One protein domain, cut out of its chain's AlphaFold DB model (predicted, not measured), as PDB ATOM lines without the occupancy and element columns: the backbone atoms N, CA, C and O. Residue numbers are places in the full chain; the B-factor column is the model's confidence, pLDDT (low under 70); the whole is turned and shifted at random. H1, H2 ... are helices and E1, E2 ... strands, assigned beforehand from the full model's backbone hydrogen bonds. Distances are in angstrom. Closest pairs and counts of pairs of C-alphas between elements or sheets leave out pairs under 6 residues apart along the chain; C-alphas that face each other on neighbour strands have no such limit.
ATOM      1  N   ALA A 452     130.300 174.037 184.274       82.62
ATOM      2  CA  ALA A 452     130.888 172.829 184.864       82.62
ATOM      3  C   ALA A 452     130.660 171.606 183.959       82.62
ATOM      4  O   ALA A 452     131.547 170.777 183.765       82.62
ATOM      5  N   GLU A 453     129.485 171.579 183.346       82.38
ATOM      6  CA  GLU A 453     128.951 170.618 182.393       82.38
ATOM      7  C   GLU A 453     129.848 170.610 181.148       82.38
ATOM      8  O   GLU A 453     130.507 169.616 180.831       82.38
ATOM      9  N   ILE A 454     129.990 171.780 180.519       82.56
ATOM     10  CA  ILE A 454     130.855 172.001 179.356       82.56
ATOM     11  C   ILE A 454     132.321 171.686 179.673       82.56
ATOM     12  O   ILE A 454     133.005 171.083 178.845       82.56
ATOM     13  N   ALA A 455     132.815 172.026 180.869       78.62
ATOM     14  CA  ALA A 455     134.176 171.677 181.271       78.62
ATOM     15  C   ALA A 455     134.382 170.156 181.429       78.62
ATOM     16  O   ALA A 455     135.451 169.651 181.087       78.62
ATOM     17  N   ALA A 456     133.376 169.404 181.887       78.50
ATOM     18  CA  ALA A 456     133.448 167.942 181.981       78.50
ATOM     19  C   ALA A 456     133.466 167.254 180.599       78.50
ATOM     20  O   ALA A 456     134.123 166.215 180.431       78.50
ATOM     21  N   ILE A 457     132.785 167.856 179.616       77.69
ATOM     22  CA  ILE A 457     132.682 167.384 178.226       77.69
ATOM     23  C   ILE A 457     133.927 167.763 177.410       77.69
ATOM     24  O   ILE A 457     134.670 166.885 176.974       77.69
ATOM     25  N   ALA A 458     134.196 169.062 177.238       71.94
ATOM     26  CA  ALA A 458     135.302 169.568 176.417       71.94
ATOM     27  C   ALA A 458     136.685 169.377 177.066       71.94
ATOM     28  O   ALA A 458     137.703 169.445 176.379       71.94
ATOM     29  N   ARG A 459     136.728 169.152 178.387       72.62
ATOM     30  CA  ARG A 459     137.940 168.912 179.196       72.62
ATOM     31  C   ARG A 459     139.068 169.941 178.978       72.62
ATOM     32  O   ARG A 459     140.230 169.542 178.820       72.62
ATOM     33  N   PRO A 460     138.773 171.260 178.999       63.91
ATOM     34  CA  PRO A 460     139.797 172.292 178.893       63.91
ATOM     35  C   PRO A 460     140.790 172.176 180.057       63.91
ATOM     36  O   PRO A 460     140.419 171.974 181.212       63.91
ATOM     37  N   ARG A 461     142.086 172.302 179.753       58.09
ATOM     38  CA  ARG A 461     143.184 172.054 180.710       58.09
ATOM     39  C   ARG A 461     143.499 173.229 181.646       58.09
ATOM     40  O   ARG A 461     144.407 173.124 182.470       58.09
ATOM     41  N   ALA A 462     142.805 174.348 181.480       64.25
ATOM     42  CA  ALA A 462     142.970 175.587 182.229       64.25
ATOM     43  C   ALA A 462     141.655 176.392 182.153       64.25
ATOM     44  O   ALA A 462     140.591 175.834 181.895       64.25
ATOM     45  N   THR A 463     141.727 177.711 182.333       68.44
ATOM     46  CA  THR A 463     140.641 178.629 181.960       68.44
ATOM     47  C   THR A 463     140.235 178.449 180.496       68.44
ATOM     48  O   THR A 463     141.089 178.261 179.628       68.44
ATOM     49  N   PHE A 464     138.942 178.578 180.216       76.81
ATOM     50  CA  PHE A 464     138.382 178.592 178.869       76.81
ATOM     51  C   PHE A 464     137.414 179.767 178.723       76.81
ATOM     52  O   PHE A 464     136.839 180.219 179.716       76.81
ATOM     53  N   THR A 465     137.215 180.238 177.497       78.38
ATOM     54  CA  THR A 465     136.008 180.991 177.136       78.38
ATOM     55  C   THR A 465     135.015 180.047 176.466       78.38
ATOM     56  O   THR A 465     135.405 179.033 175.876       78.38
ATOM     57  N   LYS A 466     133.724 180.365 176.573       84.88
ATOM     58  CA  LYS A 466     132.677 179.726 175.781       84.88
ATOM     59  C   LYS A 466     131.821 180.773 175.094       84.88
ATOM     60  O   LYS A 466     131.634 181.868 175.621       84.88
ATOM     61  N   GLU A 467     131.283 180.391 173.954       87.31
ATOM     62  CA  GLU A 467     130.436 181.206 173.096       87.31
ATOM     63  C   GLU A 467     129.405 180.269 172.467       87.31
ATOM     64  O   GLU A 467     129.754 179.151 172.083       87.31
ATOM     65  N   LEU A 468     128.138 180.672 172.426       89.81
ATOM     66  CA  LEU A 468     127.108 179.906 171.730       89.81
ATOM     67  C   LEU A 468     127.217 180.228 170.235       89.81
ATOM     68  O   LEU A 468     127.425 181.385 169.877       89.81
ATOM     69  N   VAL A 469     127.121 179.213 169.381       89.00
ATOM     70  CA  VAL A 469     127.246 179.316 167.921       89.00
ATOM     71  C   VAL A 469     126.278 178.337 167.254       89.00
ATOM     72  O   VAL A 469     125.945 177.307 167.840       89.00
ATOM     73  N   VAL A 470     125.873 178.601 166.014       89.94
ATOM     74  CA  VAL A 470     125.246 177.575 165.162       89.94
ATOM     75  C   VAL A 470     126.321 176.987 164.252       89.94
ATOM     76  O   VAL A 470     127.112 177.726 163.671       89.94
ATOM     77  N   TYR A 471     126.392 175.666 164.138       86.31
ATOM     78  CA  TYR A 471     127.329 174.954 163.276       86.31
ATOM     79  C   TYR A 471     126.615 174.499 161.998       86.31
ATOM     80  O   TYR A 471     125.746 173.630 162.052       86.31
ATOM     81  N   ALA A 472     126.969 175.104 160.860       85.88
ATOM     82  CA  ALA A 472     126.395 174.835 159.539       85.88
ATOM     83  C   ALA A 472     127.503 174.888 158.456       85.88
ATOM     84  O   ALA A 472     127.559 175.834 157.664       85.88
ATOM     85  N   PRO A 473     128.443 173.917 158.450       73.56
ATOM     86  CA  PRO A 473     129.658 173.979 157.629       73.56
ATOM     87  C   PRO A 473     129.377 173.912 156.120       73.56
ATOM     88  O   PRO A 473     130.034 174.597 155.334       73.56
ATOM     89  N   ASP A 474     128.395 173.108 155.721       79.25
ATOM     90  CA  ASP A 474     128.022 172.807 154.342       79.25
ATOM     91  C   ASP A 474     126.514 172.508 154.241       79.25
ATOM     92  O   ASP A 474     125.787 172.568 155.229       79.25
ATOM     93  N   ASP A 475     126.034 172.207 153.033       83.06
ATOM     94  CA  ASP A 475     124.627 171.872 152.773       83.06
ATOM     95  C   ASP A 475     124.321 170.366 152.919       83.06
ATOM     96  O   ASP A 475     123.204 169.937 152.634       83.06
ATOM     97  N   GLN A 476     125.308 169.558 153.327       81.12
ATOM     98  CA  GLN A 476     125.179 168.121 153.615       81.12
ATOM     99  C   GLN A 476     125.020 167.846 155.122       81.12
ATOM    100  O   GLN A 476     124.551 166.778 155.517       81.12
ATOM    101  N   THR A 477     125.375 168.824 155.954       82.19
ATOM    102  CA  THR A 477     125.313 168.797 157.414       82.19
ATOM    103  C   THR A 477     124.121 169.622 157.893       82.19
ATOM    104  O   THR A 477     124.059 170.826 157.651       82.19
ATOM    105  N   ALA A 478     123.180 168.993 158.602       87.12
ATOM    106  CA  ALA A 478     122.061 169.706 159.219       87.12
ATOM    107  C   ALA A 478     122.583 170.755 160.229       87.12
ATOM    108  O   ALA A 478     123.416 170.399 161.076       87.12
ATOM    109  N   PRO A 479     122.122 172.022 160.175       90.12
ATOM    110  CA  PRO A 479     122.513 173.043 161.143       90.12
ATOM    111  C   PRO A 479     122.194 172.614 162.576       90.12
ATOM    112  O   PRO A 479     121.133 172.047 162.829       90.12
ATOM    113  N   SER A 480     123.110 172.879 163.510       88.75
ATOM    114  CA  SER A 480     122.920 172.528 164.924       88.75
ATOM    115  C   SER A 480     123.578 173.517 165.885       88.75
ATOM    116  O   SER A 480     124.652 174.062 165.621       88.75
ATOM    117  N   LEU A 481     122.931 173.754 167.022       90.94
ATOM    118  CA  LEU A 481     123.392 174.631 168.088       90.94
ATOM    119  C   LEU A 481     124.553 173.985 168.861       90.94
ATOM    120  O   LEU A 481     124.483 172.836 169.312       90.94
ATOM    121  N   ALA A 482     125.633 174.741 169.053       88.62
ATOM    122  CA  ALA A 482     126.843 174.270 169.716       88.62
ATOM    123  C   ALA A 482     127.497 175.354 170.584       88.62
ATOM    124  O   ALA A 482     127.374 176.552 170.348       88.62
ATOM    125  N   TRP A 483     128.273 174.929 171.574       87.75
ATOM    126  CA  TRP A 483     129.196 175.792 172.300       87.75
ATOM    127  C   TRP A 483     130.581 175.733 171.663       87.75
ATOM    128  O   TRP A 483     131.224 174.680 171.667       87.75
ATOM    129  N   ARG A 484     131.078 176.877 171.186       83.81
ATOM    130  CA  ARG A 484     132.489 177.092 170.852       83.81
ATOM    131  C   ARG A 484     133.274 177.289 172.147       83.81
ATOM    132  O   ARG A 484     133.210 178.344 172.773       83.81
ATOM    133  N   VAL A 485     133.993 176.251 172.566       82.06
ATOM    134  CA  VAL A 485     134.790 176.207 173.801       82.06
ATOM    135  C   VAL A 485     136.261 176.402 173.459       82.06
ATOM    136  O   VAL A 485     136.886 175.506 172.896       82.06
ATOM    137  N   VAL A 486     136.832 177.547 173.825       75.62
ATOM    138  CA  VAL A 486     138.240 177.882 173.567       75.62
ATOM    139  C   VAL A 486     139.039 177.671 174.854       75.62
ATOM    140  O   VAL A 486     139.119 178.540 175.723       75.62
ATOM    141  N   GLY A 487     139.611 176.476 175.004       67.81
ATOM    142  CA  GLY A 487     140.452 176.105 176.141       67.81
ATOM    143  C   GLY A 487     141.871 176.659 176.015       67.81
ATOM    144  O   GLY A 487     142.572 176.353 175.049       67.81
ATOM    145  N   ALA A 488     142.324 177.431 177.007       56.91
ATOM    146  CA  ALA A 488     143.691 177.943 177.042       56.91
ATOM    147  C   ALA A 488     144.710 176.843 177.394       56.91
ATOM    148  O   ALA A 488     144.439 175.944 178.196       56.91
ATOM    149  N   ALA A 489     145.922 176.948 176.847       54.00
ATOM    150  CA  ALA A 489     147.035 176.097 177.255       54.00
ATOM    151  C   ALA A 489     147.532 176.496 178.665       54.00
ATOM    152  O   ALA A 489     147.849 177.669 178.891       54.00
ATOM    153  N   PRO A 490     147.650 175.562 179.631       46.75
ATOM    154  CA  PRO A 490     148.289 175.855 180.909       46.75
ATOM    155  C   PRO A 490     149.781 176.162 180.704       46.75
ATOM    156  O   PRO A 490     150.453 175.504 179.911       46.75
ATOM    157  N   ARG A 491     150.329 177.117 181.470       41.22
ATOM    158  CA  ARG A 491     151.763 177.489 181.469       41.22
ATOM    159  C   ARG A 491     152.643 176.418 182.143       41.22
ATOM    160  O   ARG A 491     153.311 176.688 183.137       41.22
ATOM    161  N   ALA A 492     152.599 175.193 181.628       40.09
ATOM    162  CA  ALA A 492     153.197 174.002 182.221       40.09
ATOM    163  C   ALA A 492     154.075 173.219 181.227       40.09
ATOM    164  O   ALA A 492     154.035 173.404 180.015       40.09
ATOM    165  N   LEU A 493     154.877 172.311 181.781       36.72
ATOM    166  CA  LEU A 493     156.046 171.656 181.178       36.72
ATOM    167  C   LEU A 493     155.826 170.769 179.939       36.72
ATOM    168  O   LEU A 493     156.797 170.237 179.397       36.72
ATOM    169  N   PHE A 494     154.590 170.600 179.482       40.50
ATOM    170  CA  PHE A 494     154.239 169.747 178.351       40.50
ATOM    171  C   PHE A 494     153.389 170.546 177.379       40.50
ATOM    172  O   PHE A 494     152.178 170.666 177.561       40.50
ATOM    173  N   TYR A 495     154.052 171.096 176.360       44.12
ATOM    174  CA  TYR A 495     153.391 171.855 175.311       44.12
ATOM    175  C   TYR A 495     152.453 170.921 174.540       44.12
ATOM    176  O   TYR A 495     152.889 170.110 173.726       44.12
ATOM    177  N   ARG A 496     151.164 171.005 174.864       43.50
ATOM    178  CA  ARG A 496     150.094 170.732 173.917       43.50
ATOM    179  C   ARG A 496     149.432 172.071 173.588       43.50
ATOM    180  O   ARG A 496     149.409 172.940 174.466       43.50
ATOM    181  N   PRO A 497     148.881 172.204 172.377       50.53
ATOM    182  CA  PRO A 497     147.980 173.289 172.017       50.53
ATOM    183  C   PRO A 497     146.896 173.527 173.086       50.53
ATOM    184  O   PRO A 497     146.532 172.613 173.838       50.53
ATOM    185  N   GLY A 498     146.326 174.734 173.106       57.16
ATOM    186  CA  GLY A 498     144.949 174.890 173.581       57.16
ATOM    187  C   GLY A 498     143.992 174.115 172.664       57.16
ATOM    188  O   GLY A 498     144.420 173.516 171.680       57.16
ATOM    189  N   THR A 499     142.692 174.129 172.933       62.78
ATOM    190  CA  THR A 499     141.726 173.431 172.063       62.78
ATOM    191  C   THR A 499     140.483 174.267 171.830       62.78
ATOM    192  O   THR A 499     139.869 174.710 172.801       62.78
ATOM    193  N   THR A 500     140.104 174.454 170.565       74.12
ATOM    194  CA  THR A 500     138.755 174.895 170.199       74.12
ATOM    195  C   THR A 500     137.921 173.648 169.979       74.12
ATOM    196  O   THR A 500     138.118 172.937 168.995       74.12
ATOM    197  N   SER A 501     137.002 173.389 170.900       77.50
ATOM    198  CA  SER A 501     136.029 172.308 170.782       77.50
ATOM    199  C   SER A 501     134.661 172.894 170.455       77.50
ATOM    200  O   SER A 501     134.239 173.846 171.111       77.50
ATOM    201  N   LEU A 502     133.949 172.318 169.487       80.31
ATOM    202  CA  LEU A 502     132.508 172.524 169.340       80.31
ATOM    203  C   LEU A 502     131.796 171.426 170.131       80.31
ATOM    204  O   LEU A 502     131.977 170.243 169.840       80.31
ATOM    205  N   VAL A 503     131.025 171.806 171.149       84.81
ATOM    206  CA  VAL A 503     130.216 170.883 171.960       84.81
ATOM    207  C   VAL A 503     128.752 171.038 171.580       84.81
ATOM    208  O   VAL A 503     128.234 172.146 171.685       84.81
ATOM    209  N   GLY A 504     128.076 169.962 171.179       85.88
ATOM    210  CA  GLY A 504     126.651 170.015 170.838       85.88
ATOM    211  C   GLY A 504     125.805 170.471 172.028       85.88
ATOM    212  O   GLY A 504     125.959 169.954 173.139       85.88
ATOM    213  N   ALA A 505     124.943 171.461 171.798       86.12
ATOM    214  CA  ALA A 505     124.108 172.087 172.822       86.12
ATOM    215  C   ALA A 505     122.648 171.596 172.803       86.12
ATOM    216  O   ALA A 505     121.915 171.883 173.746       86.12
ATOM    217  N   GLU A 506     122.238 170.855 171.767       83.12
ATOM    218  CA  GLU A 506     120.853 170.420 171.552       83.12
ATOM    219  C   GLU A 506     120.722 168.995 170.974       83.12
ATOM    220  O   GLU A 506     121.687 168.383 170.495       83.12
ATOM    221  N   GLY A 507     119.495 168.462 171.021       70.88
ATOM    222  CA  GLY A 507     119.088 167.227 170.350       70.88
ATOM    223  C   GLY A 507     119.964 166.007 170.666       70.88
ATOM    224  O   GLY A 507     120.461 165.832 171.785       70.88
ATOM    225  N   ALA A 508     120.176 165.165 169.650       63.56
ATOM    226  CA  ALA A 508     120.994 163.953 169.735       63.56
ATOM    227  C   ALA A 508     122.496 164.225 169.972       63.56
ATOM    228  O   ALA A 508     123.213 163.333 170.425       63.56
ATOM    229  N   TRP A 509     122.969 165.447 169.700       66.38
ATOM    230  CA  TRP A 509     124.371 165.847 169.864       66.38
ATOM    231  C   TRP A 509     124.666 166.488 171.230       66.38
ATOM    232  O   TRP A 509     125.838 166.742 171.527       66.38
ATOM    233  N   THR A 510     123.648 166.716 172.072       79.62
ATOM    234  CA  THR A 510     123.781 167.321 173.411       79.62
ATOM    235  C   THR A 510     124.897 166.660 174.225       79.62
ATOM    236  O   THR A 510     124.803 165.496 174.616       79.62
ATOM    237  N   GLY A 511     125.953 167.418 174.515       72.44
ATOM    238  CA  GLY A 511     127.084 166.969 175.329       72.44
ATOM    239  C   GLY A 511     128.110 166.089 174.606       72.44
ATOM    240  O   GLY A 511     128.994 165.525 175.251       72.44
ATOM    241  N   THR A 512     128.034 165.994 173.278       75.88
ATOM    242  CA  THR A 512     129.084 165.398 172.431       75.88
ATOM    243  C   THR A 512     130.059 166.471 171.936       75.88
ATOM    244  O   THR A 512     129.701 167.643 171.833       75.88
ATOM    245  N   VAL A 513     131.303 166.090 171.629       76.25
ATOM    246  CA  VAL A 513     132.267 166.980 170.957       76.25
ATOM    247  C   VAL A 513     132.166 166.727 169.454       76.25
ATOM    248  O   VAL A 513     132.577 165.668 168.989       76.25
ATOM    249  N   ILE A 514     131.612 167.692 168.719       67.50
ATOM    250  CA  ILE A 514     131.365 167.624 167.271       67.50
ATOM    251  C   ILE A 514     132.676 167.843 166.502       67.50
ATOM    252  O   ILE A 514     132.994 167.115 165.568       67.50
ATOM    253  N   VAL A 515     133.469 168.829 166.934       64.19
ATOM    254  CA  VAL A 515     134.777 169.181 166.354       64.19
ATOM    255  C   VAL A 515     135.755 169.481 167.490       64.19
ATOM    256  O   VAL A 515     135.357 170.040 168.510       64.19
ATOM    257  N   SER A 516     137.036 169.141 167.325       58.94
ATOM    258  CA  SER A 516     138.111 169.503 168.259       58.94
ATOM    259  C   SER A 516     139.385 169.846 167.489       58.94
ATOM    260  O   SER A 516     139.962 168.980 166.834       58.94
ATOM    261  N   VAL A 517     139.816 171.110 167.556       48.28
ATOM    262  CA  VAL A 517     140.987 171.641 166.835       48.28
ATOM    263  C   VAL A 517     142.039 172.148 167.820       48.28
ATOM    264  O   VAL A 517     141.719 172.717 168.866       48.28
ATOM    265  N   ALA A 518     143.309 171.952 167.476       52.94
ATOM    266  CA  ALA A 518     144.463 172.441 168.219       52.94
ATOM    267  C   ALA A 518     144.660 173.966 168.072       52.94
ATOM    268  O   ALA A 518     145.024 174.457 167.009       52.94
ATOM    269  N   ASN A 519     144.522 174.712 169.170       51.19
ATOM    270  CA  ASN A 519     144.871 176.134 169.249       51.19
ATOM    271  C   ASN A 519     146.347 176.287 169.648       51.19
ATOM    272  O   ASN A 519     146.660 176.449 170.835       51.19
ATOM    273  N   ALA A 520     147.260 176.203 168.681       45.34
ATOM    274  CA  ALA A 520     148.693 176.369 168.914       45.34
ATOM    275  C   ALA A 520     149.218 177.647 168.253       45.34
ATOM    276  O   ALA A 520     149.494 177.657 167.063       45.34
TER     277      ALA A 520
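This is residues 452 to 520 of the 850 residues of an uncharacterized protein of Mycolicibacterium psychrotolerans (UniProt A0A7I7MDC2). One twisted, antiparallel four-stranded sheet, ordered E1 E2 E3 E4, makes a wall with short helix H1 over one face. It is a meander, each strand the antiparallel neighbour of the one before; residues 473 to 478 stick out. The printed part has 69 residues, with one named helix and four named strands in the order H1 E1 E2 E3 E4; the class is mostly strand, strands holding 30 of the 37 residues in named elements, and the whole is compact, with a radius of gyration of the C-alphas of 12.6 A and spans of 41 by 24 by 16 A.

E1, residues 464 to 471, 19.5 A, bends by 62 degrees at residue 468. E2 is residues 480 to 487, 21.1 A; E3 498 to 504, 19.1 A; E4 513 to 519, 15.7 A, ending at C-alpha (144.871, 176.134, 169.249). H1, residues 452 to 458, 10.1 A, begins at C-alpha (130.888, 172.829, 184.864).

Hairpin E1 and E2 has N 469 and O 482 at 2.8 A, E2 and E3 N 485 and O 501 at 2.8 A, E3 and E4 N 500 and O 517 at 2.9 A. H1 is on the sheet, height 9.0 A, across the strands at 83 degrees to E2 on the local plane; its closest C-alphas to E3 are Ala 458 and Ser 501, 6.3 A. In H1 every O i to N i+4 pair is within hydrogen-bond range.

The farthest C-alphas, Asp 475 and Leu 493, are 42.4 A apart. The printed part has no cut; 26 residues are under pLDDT 70, among them 487 to 499.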